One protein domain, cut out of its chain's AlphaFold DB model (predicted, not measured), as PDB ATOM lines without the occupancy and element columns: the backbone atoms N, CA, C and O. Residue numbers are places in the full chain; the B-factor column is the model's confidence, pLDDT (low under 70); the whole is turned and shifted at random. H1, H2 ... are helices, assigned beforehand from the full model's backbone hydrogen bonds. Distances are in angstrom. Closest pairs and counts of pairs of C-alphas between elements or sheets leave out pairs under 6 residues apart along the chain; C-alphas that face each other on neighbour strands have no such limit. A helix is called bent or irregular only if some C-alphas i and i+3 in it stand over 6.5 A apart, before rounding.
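Overview. This is residues 115 to 204 of the 306 residues of an uncharacterized protein of Pisolithus tinctorius Marx 270 (UniProt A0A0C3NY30). The model is an open, angular frame of four helices with few contacts: H1 and H2 follow one another along one limb, a long loop turns the backbone round, H3 runs back past H2, and H4 sets off from the end of H3 as a long free arm, so that H3 and H4 form a V. Residues 115 to 134 at one end and residues 183 to 204 of H4 at the other stick out. The printed part has 90 residues with four named helices, H1, H2, H3 and H4 in that order, and no named strand; the class is all helix. It is only just extended, close to loose, with a radius of gyration of the C-alphas of 18.5 A and spans of 50 by 35 by 28 A.

Along the chain. The printed part begins at Leu 115. H1, residues 119 to 127, starts with C-alpha 119 at (-17.542, 32.357, 19.787) and is 12.6 A long from first to last C-alpha. H2, residues 130 to 140, is 15.2 A long. Residues 141 to 156 belong to no named element, and their C-alphas lie 17 to 24 A from the mean of all C-alphas. H3, residues 157 to 176, starts with C-alpha 157 at (-13.630, 17.580, -21.021) and is 30.0 A long; it is neither bent nor irregular, but only just: C-alphas 165 and 168 are 6.3 A apart. H4, residues 179 to 204, is the longest helix at 37.4 A and ends with C-alpha 204 at (-30.711, -0.642, 16.377).

Arrangement. H1 and H2 are apart, though a tight link of 2 residues joins them. H2 and H3 are close but not clearly touching; their closest C-alphas, those of Leu 140 and Ala 162, are 6.7 A apart. Their lines stand at a shallow tilt of 25 degrees, opposite ways, with centres 13.0 A apart. H3 and H4 meet only through their link, a tight one of 2 residues. H1 is apart from H3 and from H4, and H2 is apart from H4. In H1 and H2 every O i to N i+4 pair is within hydrogen-bond range; in H3 it is 14 of 16 pairs and in H4 21 of 22.

Size, cuts and confidence. The two C-alphas farthest apart are those of Thr 146 and Ile 202, at 53.7 A, and the first and last printed C-alphas are 30.5 A apart. The printed part has no cut. The link from H2 to H3, 16 residues, is long. The mean pLDDT of the printed part is 81.4, and 22 residues are under 70, among them residues 178 to 189; the mean pLDDT of H4 is 66.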
ATOM      1  N   LEU A 115     -29.803  29.011  23.377       66.06
ATOM      2  CA  LEU A 115     -28.898  29.226  22.246       66.06
ATOM      3  C   LEU A 115     -27.907  30.340  22.604       66.06
ATOM      4  O   LEU A 115     -28.087  31.511  22.272       66.06
ATOM      5  N   ARG A 116     -26.861  29.980  23.346       70.12
ATOM      6  CA  ARG A 116     -25.700  30.852  23.491       70.12
ATOM      7  C   ARG A 116     -24.904  30.757  22.200       70.12
ATOM      8  O   ARG A 116     -24.441  29.676  21.867       70.12
ATOM      9  N   PHE A 117     -24.770  31.880  21.503       73.00
ATOM     10  CA  PHE A 117     -23.874  31.991  20.358       73.00
ATOM     11  C   PHE A 117     -22.469  31.578  20.784       73.00
ATOM     12  O   PHE A 117     -21.883  32.204  21.675       73.00
ATOM     13  N   ASP A 118     -21.949  30.521  20.168       80.38
ATOM     14  CA  ASP A 118     -20.577  30.115  20.399       80.38
ATOM     15  C   ASP A 118     -19.649  31.098  19.668       80.38
ATOM     16  O   ASP A 118     -19.820  31.441  18.491       80.38
ATOM     17  N   THR A 119     -18.636  31.582  20.380       85.25
ATOM     18  CA  THR A 119     -17.542  32.357  19.787       85.25
ATOM     19  C   THR A 119     -16.847  31.597  18.655       85.25
ATOM     20  O   THR A 119     -16.375  32.221  17.706       85.25
ATOM     21  N   LEU A 120     -16.829  30.262  18.718       82.00
ATOM     22  CA  LEU A 120     -16.293  29.400  17.672       82.00
ATOM     23  C   LEU A 120     -17.160  29.436  16.406       82.00
ATOM     24  O   LEU A 120     -16.622  29.625  15.318       82.00
ATOM     25  N   GLU A 121     -18.486  29.353  16.539       81.88
ATOM     26  CA  GLU A 121     -19.422  29.484  15.409       81.88
ATOM     27  C   GLU A 121     -19.288  30.850  14.732       81.88
ATOM     28  O   GLU A 121     -19.206  30.942  13.508       81.88
ATOM     29  N   THR A 122     -19.179  31.918  15.530       83.62
ATOM     30  CA  THR A 122     -18.968  33.279  15.009       83.62
ATOM     31  C   THR A 122     -17.638  33.381  14.257       83.62
ATOM     32  O   THR A 122     -17.566  34.020  13.208       83.62
ATOM     33  N   GLY A 123     -16.596  32.712  14.760       86.75
ATOM     34  CA  GLY A 123     -15.309  32.588  14.083       86.75
ATOM     35  C   GLY A 123     -15.436  31.900  12.725       86.75
ATOM     36  O   GLY A 123     -14.978  32.455  11.731       86.75
ATOM     37  N   ILE A 124     -16.113  30.750  12.660       84.31
ATOM     38  CA  ILE A 124     -16.331  30.006  11.409       84.31
ATOM     39  C   ILE A 124     -17.098  30.860  10.395       84.31
ATOM     40  O   ILE A 124     -16.677  30.976   9.247       84.31
ATOM     41  N   VAL A 125     -18.191  31.502  10.818       87.75
ATOM     42  CA  VAL A 125     -19.006  32.347   9.931       87.75
ATOM     43  C   VAL A 125     -18.197  33.529   9.398       87.75
ATOM     44  O   VAL A 125     -18.299  33.855   8.218       87.75
ATOM     45  N   ASN A 126     -17.339  34.133  10.225       89.38
ATOM     46  CA  ASN A 126     -16.495  35.253   9.809       89.38
ATOM     47  C   ASN A 126     -15.397  34.853   8.802       89.38
ATOM     48  O   ASN A 126     -14.857  35.713   8.111       89.38
ATOM     49  N   TRP A 127     -15.065  33.562   8.695       89.06
ATOM     50  CA  TRP A 127     -14.104  33.050   7.711       89.06
ATOM     51  C   TRP A 127     -14.735  32.770   6.339       89.06
ATOM     52  O   TRP A 127     -14.016  32.595   5.354       89.06
ATOM     53  N   ILE A 128     -16.068  32.763   6.237       90.19
ATOM     54  CA  ILE A 128     -16.765  32.556   4.966       90.19
ATOM     55  C   ILE A 128     -16.689  33.843   4.134       90.19
ATOM     56  O   ILE A 128     -17.403  34.819   4.365       90.19
ATOM     57  N   SER A 129     -15.822  33.847   3.121       94.19
ATOM     58  CA  SER A 129     -15.696  34.966   2.186       94.19
ATOM     59  C   SER A 129     -16.746  34.883   1.076       94.19
ATOM     60  O   SER A 129     -16.584  34.155   0.095       94.19
ATOM     61  N   MET A 130     -17.795  35.705   1.173       94.00
ATOM     62  CA  MET A 130     -18.810  35.839   0.114       94.00
ATOM     63  C   MET A 130     -18.208  36.273  -1.230       94.00
ATOM     64  O   MET A 130     -18.688  35.881  -2.293       94.00
ATOM     65  N   GLY A 131     -17.143  37.081  -1.199       95.69
ATOM     66  CA  GLY A 131     -16.426  37.490  -2.405       95.69
ATOM     67  C   GLY A 131     -15.732  36.317  -3.097       95.69
ATOM     68  O   GLY A 131     -15.739  36.251  -4.325       95.69
ATOM     69  N   GLN A 132     -15.176  35.381  -2.322       94.00
ATOM     70  CA  GLN A 132     -14.578  34.163  -2.865       94.00
ATOM     71  C   GLN A 132     -15.653  33.214  -3.398       94.00
ATOM     72  O   GLN A 132     -15.572  32.815  -4.553       94.00
ATOM     73  N   MET A 133     -16.725  32.970  -2.633       94.94
ATOM     74  CA  MET A 133     -17.843  32.134  -3.091       94.94
ATOM     75  C   MET A 133     -18.431  32.617  -4.420       94.94
ATOM     76  O   MET A 133     -18.686  31.812  -5.310       94.94
ATOM     77  N   HIS A 134     -18.619  33.929  -4.595       95.88
ATOM     78  CA  HIS A 134     -19.099  34.467  -5.870       95.88
ATOM     79  C   HIS A 134     -18.120  34.231  -7.022       95.88
ATOM     80  O   HIS A 134     -18.565  33.942  -8.131       95.88
ATOM     81  N   LYS A 135     -16.809  34.345  -6.785       94.69
ATOM     82  CA  LYS A 135     -15.798  34.031  -7.806       94.69
ATOM     83  C   LYS A 135     -15.842  32.553  -8.180       94.69
ATOM     84  O   LYS A 135     -15.854  32.240  -9.365       94.69
ATOM     85  N   ASP A 136     -15.952  31.671  -7.190       94.31
ATOM     86  CA  ASP A 136     -15.999  30.226  -7.404       94.31
ATOM     87  C   ASP A 136     -17.259  29.823  -8.182       94.31
ATOM     88  O   ASP A 136     -17.182  29.073  -9.155       94.31
ATOM     89  N   ILE A 137     -18.417  30.384  -7.818       94.12
ATOM     90  CA  ILE A 137     -19.678  30.157  -8.534       94.12
ATOM     91  C   ILE A 137     -19.570  30.654  -9.975       94.12
ATOM     92  O   ILE A 137     -19.901  29.898 -10.885       94.12
ATOM     93  N   ARG A 138     -19.074  31.877 -10.205       94.69
ATOM     94  CA  ARG A 138     -18.916  32.425 -11.565       94.69
ATOM     95  C   ARG A 138     -17.984  31.582 -12.419       94.69
ATOM     96  O   ARG A 138     -18.283  31.352 -13.589       94.69
ATOM     97  N   TYR A 139     -16.889  31.104 -11.831       94.12
ATOM     98  CA  TYR A 139     -15.951  30.214 -12.501       94.12
ATOM     99  C   TYR A 139     -16.635  28.899 -12.899       94.12
ATOM    100  O   TYR A 139     -16.657  28.530 -14.072       94.12
ATOM    101  N   LEU A 140     -17.277  28.220 -11.943       93.69
ATOM    102  CA  LEU A 140     -17.942  26.930 -12.166       93.69
ATOM    103  C   LEU A 140     -19.220  27.045 -13.015       93.69
ATOM    104  O   LEU A 140     -19.710  26.051 -13.558       93.69
ATOM    105  N   ALA A 141     -19.815  28.234 -13.104       93.69
ATOM    106  CA  ALA A 141     -20.943  28.568 -13.975       93.69
ATOM    107  C   ALA A 141     -20.538  29.084 -15.345       93.69
ATOM    108  O   ALA A 141     -21.416  29.260 -16.186       93.69
ATOM    109  N   ASN A 142     -19.237  29.268 -15.585       94.31
ATOM    110  CA  ASN A 142     -18.737  29.850 -16.821       94.31
ATOM    111  C   ASN A 142     -19.373  31.224 -17.121       94.31
ATOM    112  O   ASN A 142     -19.578  31.618 -18.268       94.31
ATOM    113  N   GLU A 143     -19.694  31.978 -16.069       94.06
ATOM    114  CA  GLU A 143     -20.188  33.350 -16.200       94.06
ATOM    115  C   GLU A 143     -19.052  34.308 -16.559       94.06
ATOM    116  O   GLU A 143     -19.278  35.320 -17.221       94.06
ATOM    117  N   ASP A 144     -17.822  33.973 -16.159       90.62
ATOM    118  CA  ASP A 144     -16.669  34.855 -16.317       90.62
ATOM    119  C   ASP A 144     -16.168  34.933 -17.774       90.62
ATOM    120  O   ASP A 144     -15.339  35.780 -18.086       90.62
ATOM    121  N   ARG A 145     -16.682  34.091 -18.693       83.69
ATOM    122  CA  ARG A 145     -16.325  33.967 -20.136       83.69
ATOM    123  C   ARG A 145     -14.834  33.784 -20.455       83.69
ATOM    124  O   ARG A 145     -14.481  33.509 -21.597       83.69
ATOM    125  N   THR A 146     -13.969  33.923 -19.465       82.88
ATOM    126  CA  THR A 146     -12.521  33.754 -19.514       82.88
ATOM    127  C   THR A 146     -12.123  32.283 -19.455       82.88
ATOM    128  O   THR A 146     -10.970  31.954 -19.722       82.88
ATOM    129  N   VAL A 147     -13.065  31.386 -19.141       73.50
ATOM    130  CA  VAL A 147     -12.776  29.995 -18.802       73.50
ATOM    131  C   VAL A 147     -13.618  29.046 -19.639       73.50
ATOM    132  O   VAL A 147     -14.834  29.141 -19.680       73.50
ATOM    133  N   GLY A 148     -12.988  28.072 -20.285       81.38
ATOM    134  CA  GLY A 148     -13.688  27.081 -21.095       81.38
ATOM    135  C   GLY A 148     -14.379  25.989 -20.276       81.38
ATOM    136  O   GLY A 148     -14.072  24.832 -20.515       81.38
ATOM    137  N   VAL A 149     -15.280  26.289 -19.330       87.12
ATOM    138  CA  VAL A 149     -16.151  25.270 -18.694       87.12
ATOM    139  C   VAL A 149     -17.538  25.342 -19.335       87.12
ATOM    140  O   VAL A 149     -18.488  25.863 -18.766       87.12
ATOM    141  N   ALA A 150     -17.679  24.869 -20.574       85.69
ATOM    142  CA  ALA A 150     -18.948  25.013 -21.297       85.69
ATOM    143  C   ALA A 150     -20.033  24.020 -20.837       85.69
ATOM    144  O   ALA A 150     -21.215  24.229 -21.104       85.69
ATOM    145  N   SER A 151     -19.652  22.944 -20.148       87.25
ATOM    146  CA  SER A 151     -20.544  21.841 -19.792       87.25
ATOM    147  C   SER A 151     -20.203  21.274 -18.418       87.25
ATOM    148  O   SER A 151     -19.041  21.195 -18.027       87.25
ATOM    149  N   ARG A 152     -21.247  20.866 -17.691       81.25
ATOM    150  CA  ARG A 152     -21.170  20.213 -16.371       81.25
ATOM    151  C   ARG A 152     -21.590  18.744 -16.427       81.25
ATOM    152  O   ARG A 152     -21.835  18.133 -15.391       81.25
ATOM    153  N   ARG A 153     -21.744  18.188 -17.632       86.56
ATOM    154  CA  ARG A 153     -22.092  16.776 -17.792       86.56
ATOM    155  C   ARG A 153     -20.924  15.910 -17.334       86.56
ATOM    156  O   ARG A 153     -19.761  16.212 -17.606       86.56
ATOM    157  N   THR A 154     -21.244  14.824 -16.647       79.69
ATOM    158  CA  THR A 154     -20.272  13.804 -16.261       79.69
ATOM    159  C   THR A 154     -19.542  13.309 -17.515       79.69
ATOM    160  O   THR A 154     -20.180  13.093 -18.544       79.69
ATOM    161  N   PHE A 155     -18.216  13.161 -17.437       81.62
ATOM    162  CA  PHE A 155     -17.315  12.767 -18.541       81.62
ATOM    163  C   PHE A 155     -17.045  13.809 -19.633       81.62
ATOM    164  O   PHE A 155     -16.337  13.511 -20.596       81.62
ATOM    165  N   ASP A 156     -17.521  15.041 -19.471       90.94
ATOM    166  CA  ASP A 156     -17.140  16.132 -20.359       90.94
ATOM    167  C   ASP A 156     -15.690  16.591 -20.092       90.94
ATOM    168  O   ASP A 156     -15.230  16.627 -18.945       90.94
ATOM    169  N   HIS A 157     -14.959  16.974 -21.143       93.31
ATOM    170  CA  HIS A 157     -13.630  17.580 -21.021       93.31
ATOM    171  C   HIS A 157     -13.649  18.806 -20.088       93.31
ATOM    172  O   HIS A 157     -12.730  19.000 -19.290       93.31
ATOM    173  N   HIS A 158     -14.740  19.575 -20.117       92.56
ATOM    174  CA  HIS A 158     -14.956  20.749 -19.273       92.56
ATOM    175  C   HIS A 158     -14.964  20.428 -17.768       92.56
ATOM    176  O   HIS A 158     -14.544  21.260 -16.960       92.56
ATOM    177  N   LEU A 159     -15.343  19.206 -17.378       90.88
ATOM    178  CA  LEU A 159     -15.297  18.771 -15.983       90.88
ATOM    179  C   LEU A 159     -13.855  18.588 -15.489       90.88
ATOM    180  O   LEU A 159     -13.556  18.914 -14.342       90.88
ATOM    181  N   ARG A 160     -12.938  18.127 -16.356       92.19
ATOM    182  CA  ARG A 160     -11.506  18.028 -16.013       92.19
ATOM    183  C   ARG A 160     -10.894  19.406 -15.793       92.19
ATOM    184  O   ARG A 160     -10.136  19.581 -14.850       92.19
ATOM    185  N   VAL A 161     -11.272  20.388 -16.613       93.38
ATOM    186  CA  VAL A 161     -10.840  21.787 -16.451       93.38
ATOM    187  C   VAL A 161     -11.339  22.370 -15.124       93.38
ATOM    188  O   VAL A 161     -10.582  23.035 -14.418       93.38
ATOM    189  N   ALA A 162     -12.589  22.088 -14.745       93.50
ATOM    190  CA  ALA A 162     -13.123  22.496 -13.447       93.50
ATOM    191  C   ALA A 162     -12.395  21.811 -12.273       93.50
ATOM    192  O   ALA A 162     -12.063  22.471 -11.290       93.50
ATOM    193  N   ALA A 163     -12.096  20.512 -12.387       93.94
ATOM    194  CA  ALA A 163     -11.363  19.761 -11.368       93.94
ATOM    195  C   ALA A 163      -9.919  20.265 -11.190       93.94
ATOM    196  O   ALA A 163      -9.482  20.486 -10.060       93.94
ATOM    197  N   GLU A 164      -9.201  20.511 -12.291       94.94
ATOM    198  CA  GLU A 164      -7.846  21.080 -12.260       94.94
ATOM    199  C   GLU A 164      -7.819  22.484 -11.652       94.94
ATOM    200  O   GLU A 164      -6.842  22.851 -11.007       94.94
ATOM    201  N   TRP A 165      -8.898  23.258 -11.787       94.81
ATOM    202  CA  TRP A 165      -9.007  24.557 -11.127       94.81
ATOM    203  C   TRP A 165      -9.352  24.466  -9.639       94.81
ATOM    204  O   TRP A 165      -8.814  25.238  -8.848       94.81
ATOM    205  N   LEU A 166     -10.206  23.523  -9.229       94.94
ATOM    206  CA  LEU A 166     -10.552  23.315  -7.816       94.94
ATOM    207  C   LEU A 166      -9.355  22.819  -6.996       94.94
ATOM    208  O   LEU A 166      -9.195  23.195  -5.836       94.94
ATOM    209  N   LYS A 167      -8.494  21.996  -7.599       94.94
ATOM    210  CA  LYS A 167      -7.314  21.414  -6.951       94.94
ATOM    211  C   LYS A 167      -6.420  22.447  -6.239       94.94
ATOM    212  O   LYS A 167      -6.202  22.279  -5.038       94.94
ATOM    213  N   PRO A 168      -5.924  23.517  -6.891       95.25
ATOM    214  CA  PRO A 168      -5.138  24.534  -6.205       95.25
ATOM    215  C   PRO A 168      -5.950  25.304  -5.159       95.25
ATOM    216  O   PRO A 168      -5.378  25.657  -4.136       95.25
ATOM    217  N   GLN A 169      -7.262  25.526  -5.339       93.12
ATOM    218  CA  GLN A 169      -8.086  26.205  -4.319       93.12
ATOM    219  C   GLN A 169      -8.077  25.433  -2.995       93.12
ATOM    220  O   GLN A 169      -7.848  26.016  -1.935       93.12
ATOM    221  N   PHE A 170      -8.234  24.106  -3.057       90.69
ATOM    222  CA  PHE A 170      -8.135  23.254  -1.872       90.69
ATOM    223  C   PHE A 170      -6.725  23.232  -1.284       90.69
ATOM    224  O   PHE A 170      -6.578  23.289  -0.066       90.69
ATOM    225  N   GLN A 171      -5.686  23.198  -2.121       90.25
ATOM    226  CA  GLN A 171      -4.301  23.237  -1.644       90.25
ATOM    227  C   GLN A 171      -3.977  24.557  -0.930       90.25
ATOM    228  O   GLN A 171      -3.382  24.533   0.144       90.25
ATOM    229  N   TYR A 172      -4.407  25.699  -1.470       87.62
ATOM    230  CA  TYR A 172      -4.225  26.999  -0.821       87.62
ATOM    231  C   TYR A 172      -5.015  27.108   0.479       87.62
ATOM    232  O   TYR A 172      -4.473  27.583   1.476       87.62
ATOM    233  N   ALA A 173      -6.261  26.626   0.498       84.44
ATOM    234  CA  ALA A 173      -7.055  26.569   1.720       84.44
ATOM    235  C   ALA A 173      -6.372  25.698   2.789       84.44
ATOM    236  O   ALA A 173      -6.311  26.084   3.952       84.44
ATOM    237  N   TYR A 174      -5.795  24.563   2.387       79.69
ATOM    238  CA  TYR A 174      -5.075  23.663   3.283       79.69
ATOM    239  C   TYR A 174      -3.791  24.288   3.842       79.69
ATOM    240  O   TYR A 174      -3.539  24.195   5.038       79.69
ATOM    241  N   ILE A 175      -2.996  24.961   3.002       84.38
ATOM    242  CA  ILE A 175      -1.755  25.630   3.428       84.38
ATOM    243  C   ILE A 175      -2.055  26.822   4.349       84.38
ATOM    244  O   ILE A 175      -1.303  27.071   5.288       84.38
ATOM    245  N   GLY A 176      -3.148  27.551   4.103       76.62
ATOM    246  CA  GLY A 176      -3.551  28.705   4.913       76.62
ATOM    247  C   GLY A 176      -4.045  28.343   6.317       76.62
ATOM    248  O   GLY A 176      -3.975  29.168   7.228       76.62
ATOM    249  N   ILE A 177      -4.511  27.110   6.519       75.19
ATOM    250  CA  ILE A 177      -4.862  26.595   7.840       75.19
ATOM    251  C   ILE A 177      -3.597  25.948   8.405       75.19
ATOM    252  O   ILE A 177      -3.360  24.763   8.183       75.19
ATOM    253  N   GLU A 178      -2.767  26.718   9.123       61.88
ATOM    254  CA  GLU A 178      -1.617  26.170   9.858       61.88
ATOM    255  C   GLU A 178      -2.037  24.863  10.550       61.88
ATOM    256  O   GLU A 178      -2.977  24.843  11.352       61.88
ATOM    257  N   GLY A 179      -1.384  23.751  10.181       55.50
ATOM    258  CA  GLY A 179      -1.881  22.371  10.329       55.50
ATOM    259  C   GLY A 179      -2.213  21.877  11.747       55.50
ATOM    260  O   GLY A 179      -2.546  20.705  11.929       55.50
ATOM    261  N   VAL A 180      -2.151  22.740  12.759       52.78
ATOM    262  CA  VAL A 180      -2.515  22.469  14.153       52.78
ATOM    263  C   VAL A 180      -4.025  22.626  14.392       52.78
ATOM    264  O   VAL A 180      -4.608  21.819  15.121       52.78
ATOM    265  N   SER A 181      -4.690  23.598  13.751       62.66
ATOM    266  CA  SER A 181      -6.139  23.813  13.931       62.66
ATOM    267  C   SER A 181      -6.980  22.772  13.198       62.66
ATOM    268  O   SER A 181      -7.984  22.308  13.737       62.66
ATOM    269  N   LEU A 182      -6.536  22.331  12.018       59.34
ATOM    270  CA  LEU A 182      -7.256  21.333  11.226       59.34
ATOM    271  C   LEU A 182      -7.237  19.955  11.897       59.34
ATOM    272  O   LEU A 182      -8.274  19.309  11.981       59.34
ATOM    273  N   ARG A 183      -6.096  19.529  12.460       58.72
ATOM    274  CA  ARG A 183      -6.003  18.262  13.210       58.72
ATOM    275  C   ARG A 183      -6.915  18.244  14.435       58.72
ATOM    276  O   ARG A 183      -7.520  17.219  14.719       58.72
ATOM    277  N   ARG A 184      -7.040  19.373  15.145       65.50
ATOM    278  CA  ARG A 184      -7.985  19.498  16.265       65.50
ATOM    279  C   ARG A 184      -9.432  19.479  15.789       65.50
ATOM    280  O   ARG A 184     -10.214  18.714  16.335       65.50
ATOM    281  N   ALA A 185      -9.776  20.261  14.767       62.81
ATOM    282  CA  ALA A 185     -11.129  20.290  14.212       62.81
ATOM    283  C   ALA A 185     -11.565  18.913  13.681       62.81
ATOM    284  O   ALA A 185     -12.677  18.469  13.955       62.81
ATOM    285  N   LEU A 186     -10.663  18.194  13.008       65.50
ATOM    286  CA  LEU A 186     -10.895  16.820  12.571       65.50
ATOM    287  C   LEU A 186     -11.042  15.847  13.730       65.50
ATOM    288  O   LEU A 186     -11.931  15.010  13.679       65.50
ATOM    289  N   ALA A 187     -10.229  15.965  14.783       66.19
ATOM    290  CA  ALA A 187     -10.382  15.131  15.971       66.19
ATOM    291  C   ALA A 187     -11.750  15.339  16.648       66.19
ATOM    292  O   ALA A 187     -12.356  14.367  17.092       66.19
ATOM    293  N   TYR A 188     -12.262  16.576  16.677       68.50
ATOM    294  CA  TYR A 188     -13.610  16.871  17.177       68.50
ATOM    295  C   TYR A 188     -14.707  16.277  16.285       68.50
ATOM    296  O   TYR A 188     -15.592  15.594  16.793       68.50
ATOM    297  N   LEU A 189     -14.619  16.457  14.964       66.19
ATOM    298  CA  LEU A 189     -15.575  15.874  14.012       66.19
ATOM    299  C   LEU A 189     -15.577  14.338  14.055       66.19
ATOM    300  O   LEU A 189     -16.639  13.725  14.087       66.19
ATOM    301  N   LEU A 190     -14.401  13.709  14.121       70.19
ATOM    302  CA  LEU A 190     -14.267  12.259  14.282       70.19
ATOM    303  C   LEU A 190     -14.898  11.770  15.590       70.19
ATOM    304  O   LEU A 190     -15.573  10.740  15.585       70.19
ATOM    305  N   ALA A 191     -14.723  12.502  16.693       68.38
ATOM    306  CA  ALA A 191     -15.339  12.158  17.971       68.38
ATOM    307  C   ALA A 191     -16.874  12.233  17.907       68.38
ATOM    308  O   ALA A 191     -17.548  11.309  18.366       68.38
ATOM    309  N   GLU A 192     -17.435  13.276  17.289       67.75
ATOM    310  CA  GLU A 192     -18.890  13.407  17.138       67.75
ATOM    311  C   GLU A 192     -19.489  12.347  16.213       67.75
ATOM    312  O   GLU A 192     -20.506  11.741  16.552       67.75
ATOM    313  N   VAL A 193     -18.841  12.059  15.081       66.44
ATOM    314  CA  VAL A 193     -19.293  11.005  14.159       66.44
ATOM    315  C   VAL A 193     -19.224   9.635  14.834       66.44
ATOM    316  O   VAL A 193     -20.170   8.856  14.737       66.44
ATOM    317  N   THR A 194     -18.162   9.356  15.595       70.81
ATOM    318  CA  THR A 194     -18.041   8.105  16.364       70.81
ATOM    319  C   THR A 194     -19.159   7.983  17.402       70.81
ATOM    320  O   THR A 194     -19.766   6.920  17.540       70.81
ATOM    321  N   GLN A 195     -19.489   9.076  18.095       70.44
ATOM    322  CA  GLN A 195     -20.587   9.100  19.061       70.44
ATOM    323  C   GLN A 195     -21.952   8.899  18.389       70.44
ATOM    324  O   GLN A 195     -22.809   8.196  18.930       70.44
ATOM    325  N   LEU A 196     -22.163   9.483  17.209       66.88
ATOM    326  CA  LEU A 196     -23.387   9.305  16.433       66.88
ATOM    327  C   LEU A 196     -23.562   7.844  15.999       66.88
ATOM    328  O   LEU A 196     -24.632   7.274  16.203       66.88
ATOM    329  N   VAL A 197     -22.504   7.221  15.475       71.25
ATOM    330  CA  VAL A 197     -22.508   5.803  15.082       71.25
ATOM    331  C   VAL A 197     -22.787   4.901  16.287       71.25
ATOM    332  O   VAL A 197     -23.626   4.004  16.203       71.25
ATOM    333  N   ALA A 198     -22.162   5.175  17.438       68.88
ATOM    334  CA  ALA A 198     -22.433   4.445  18.676       68.88
ATOM    335  C   ALA A 198     -23.907   4.567  19.105       68.88
ATOM    336  O   ALA A 198     -24.531   3.575  19.483       68.88
ATOM    337  N   ASN A 199     -24.495   5.759  18.992       71.06
ATOM    338  CA  ASN A 199     -25.900   5.986  19.327       71.06
ATOM    339  C   ASN A 199     -26.853   5.246  18.374       71.06
ATOM    340  O   ASN A 199     -27.829   4.654  18.833       71.06
ATOM    341  N   ILE A 200     -26.566   5.242  17.068       66.31
ATOM    342  CA  ILE A 200     -27.353   4.506  16.066       66.31
ATOM    343  C   ILE A 200     -27.278   2.998  16.333       66.31
ATOM    344  O   ILE A 200     -28.305   2.323  16.329       66.31
ATOM    345  N   SER A 201     -26.091   2.475  16.649       66.25
ATOM    346  CA  SER A 201     -25.907   1.063  17.004       66.25
ATOM    347  C   SER A 201     -26.720   0.667  18.244       66.25
ATOM    348  O   SER A 201     -27.420  -0.348  18.236       66.25
ATOM    349  N   ILE A 202     -26.722   1.510  19.285       76.56
ATOM    350  CA  ILE A 202     -27.546   1.301  20.483       76.56
ATOM    351  C   ILE A 202     -29.038   1.298  20.130       76.56
ATOM    352  O   ILE A 202     -29.767   0.429  20.606       76.56
ATOM    353  N   LEU A 203     -29.500   2.228  19.291       66.31
ATOM    354  CA  LEU A 203     -30.901   2.279  18.864       66.31
ATOM    355  C   LEU A 203     -31.298   1.022  18.084       66.31
ATOM    356  O   LEU A 203     -32.319   0.413  18.405       66.31
ATOM    357  N   ASN A 204     -30.460   0.574  17.151       64.44
ATOM    358  CA  ASN A 204     -30.711  -0.642  16.377       64.44
ATOM    359  C   ASN A 204     -30.723  -1.896  17.260       64.44
ATOM    360  O   ASN A 204     -31.552  -2.770  17.050       64.44
TER     361      ASN A 204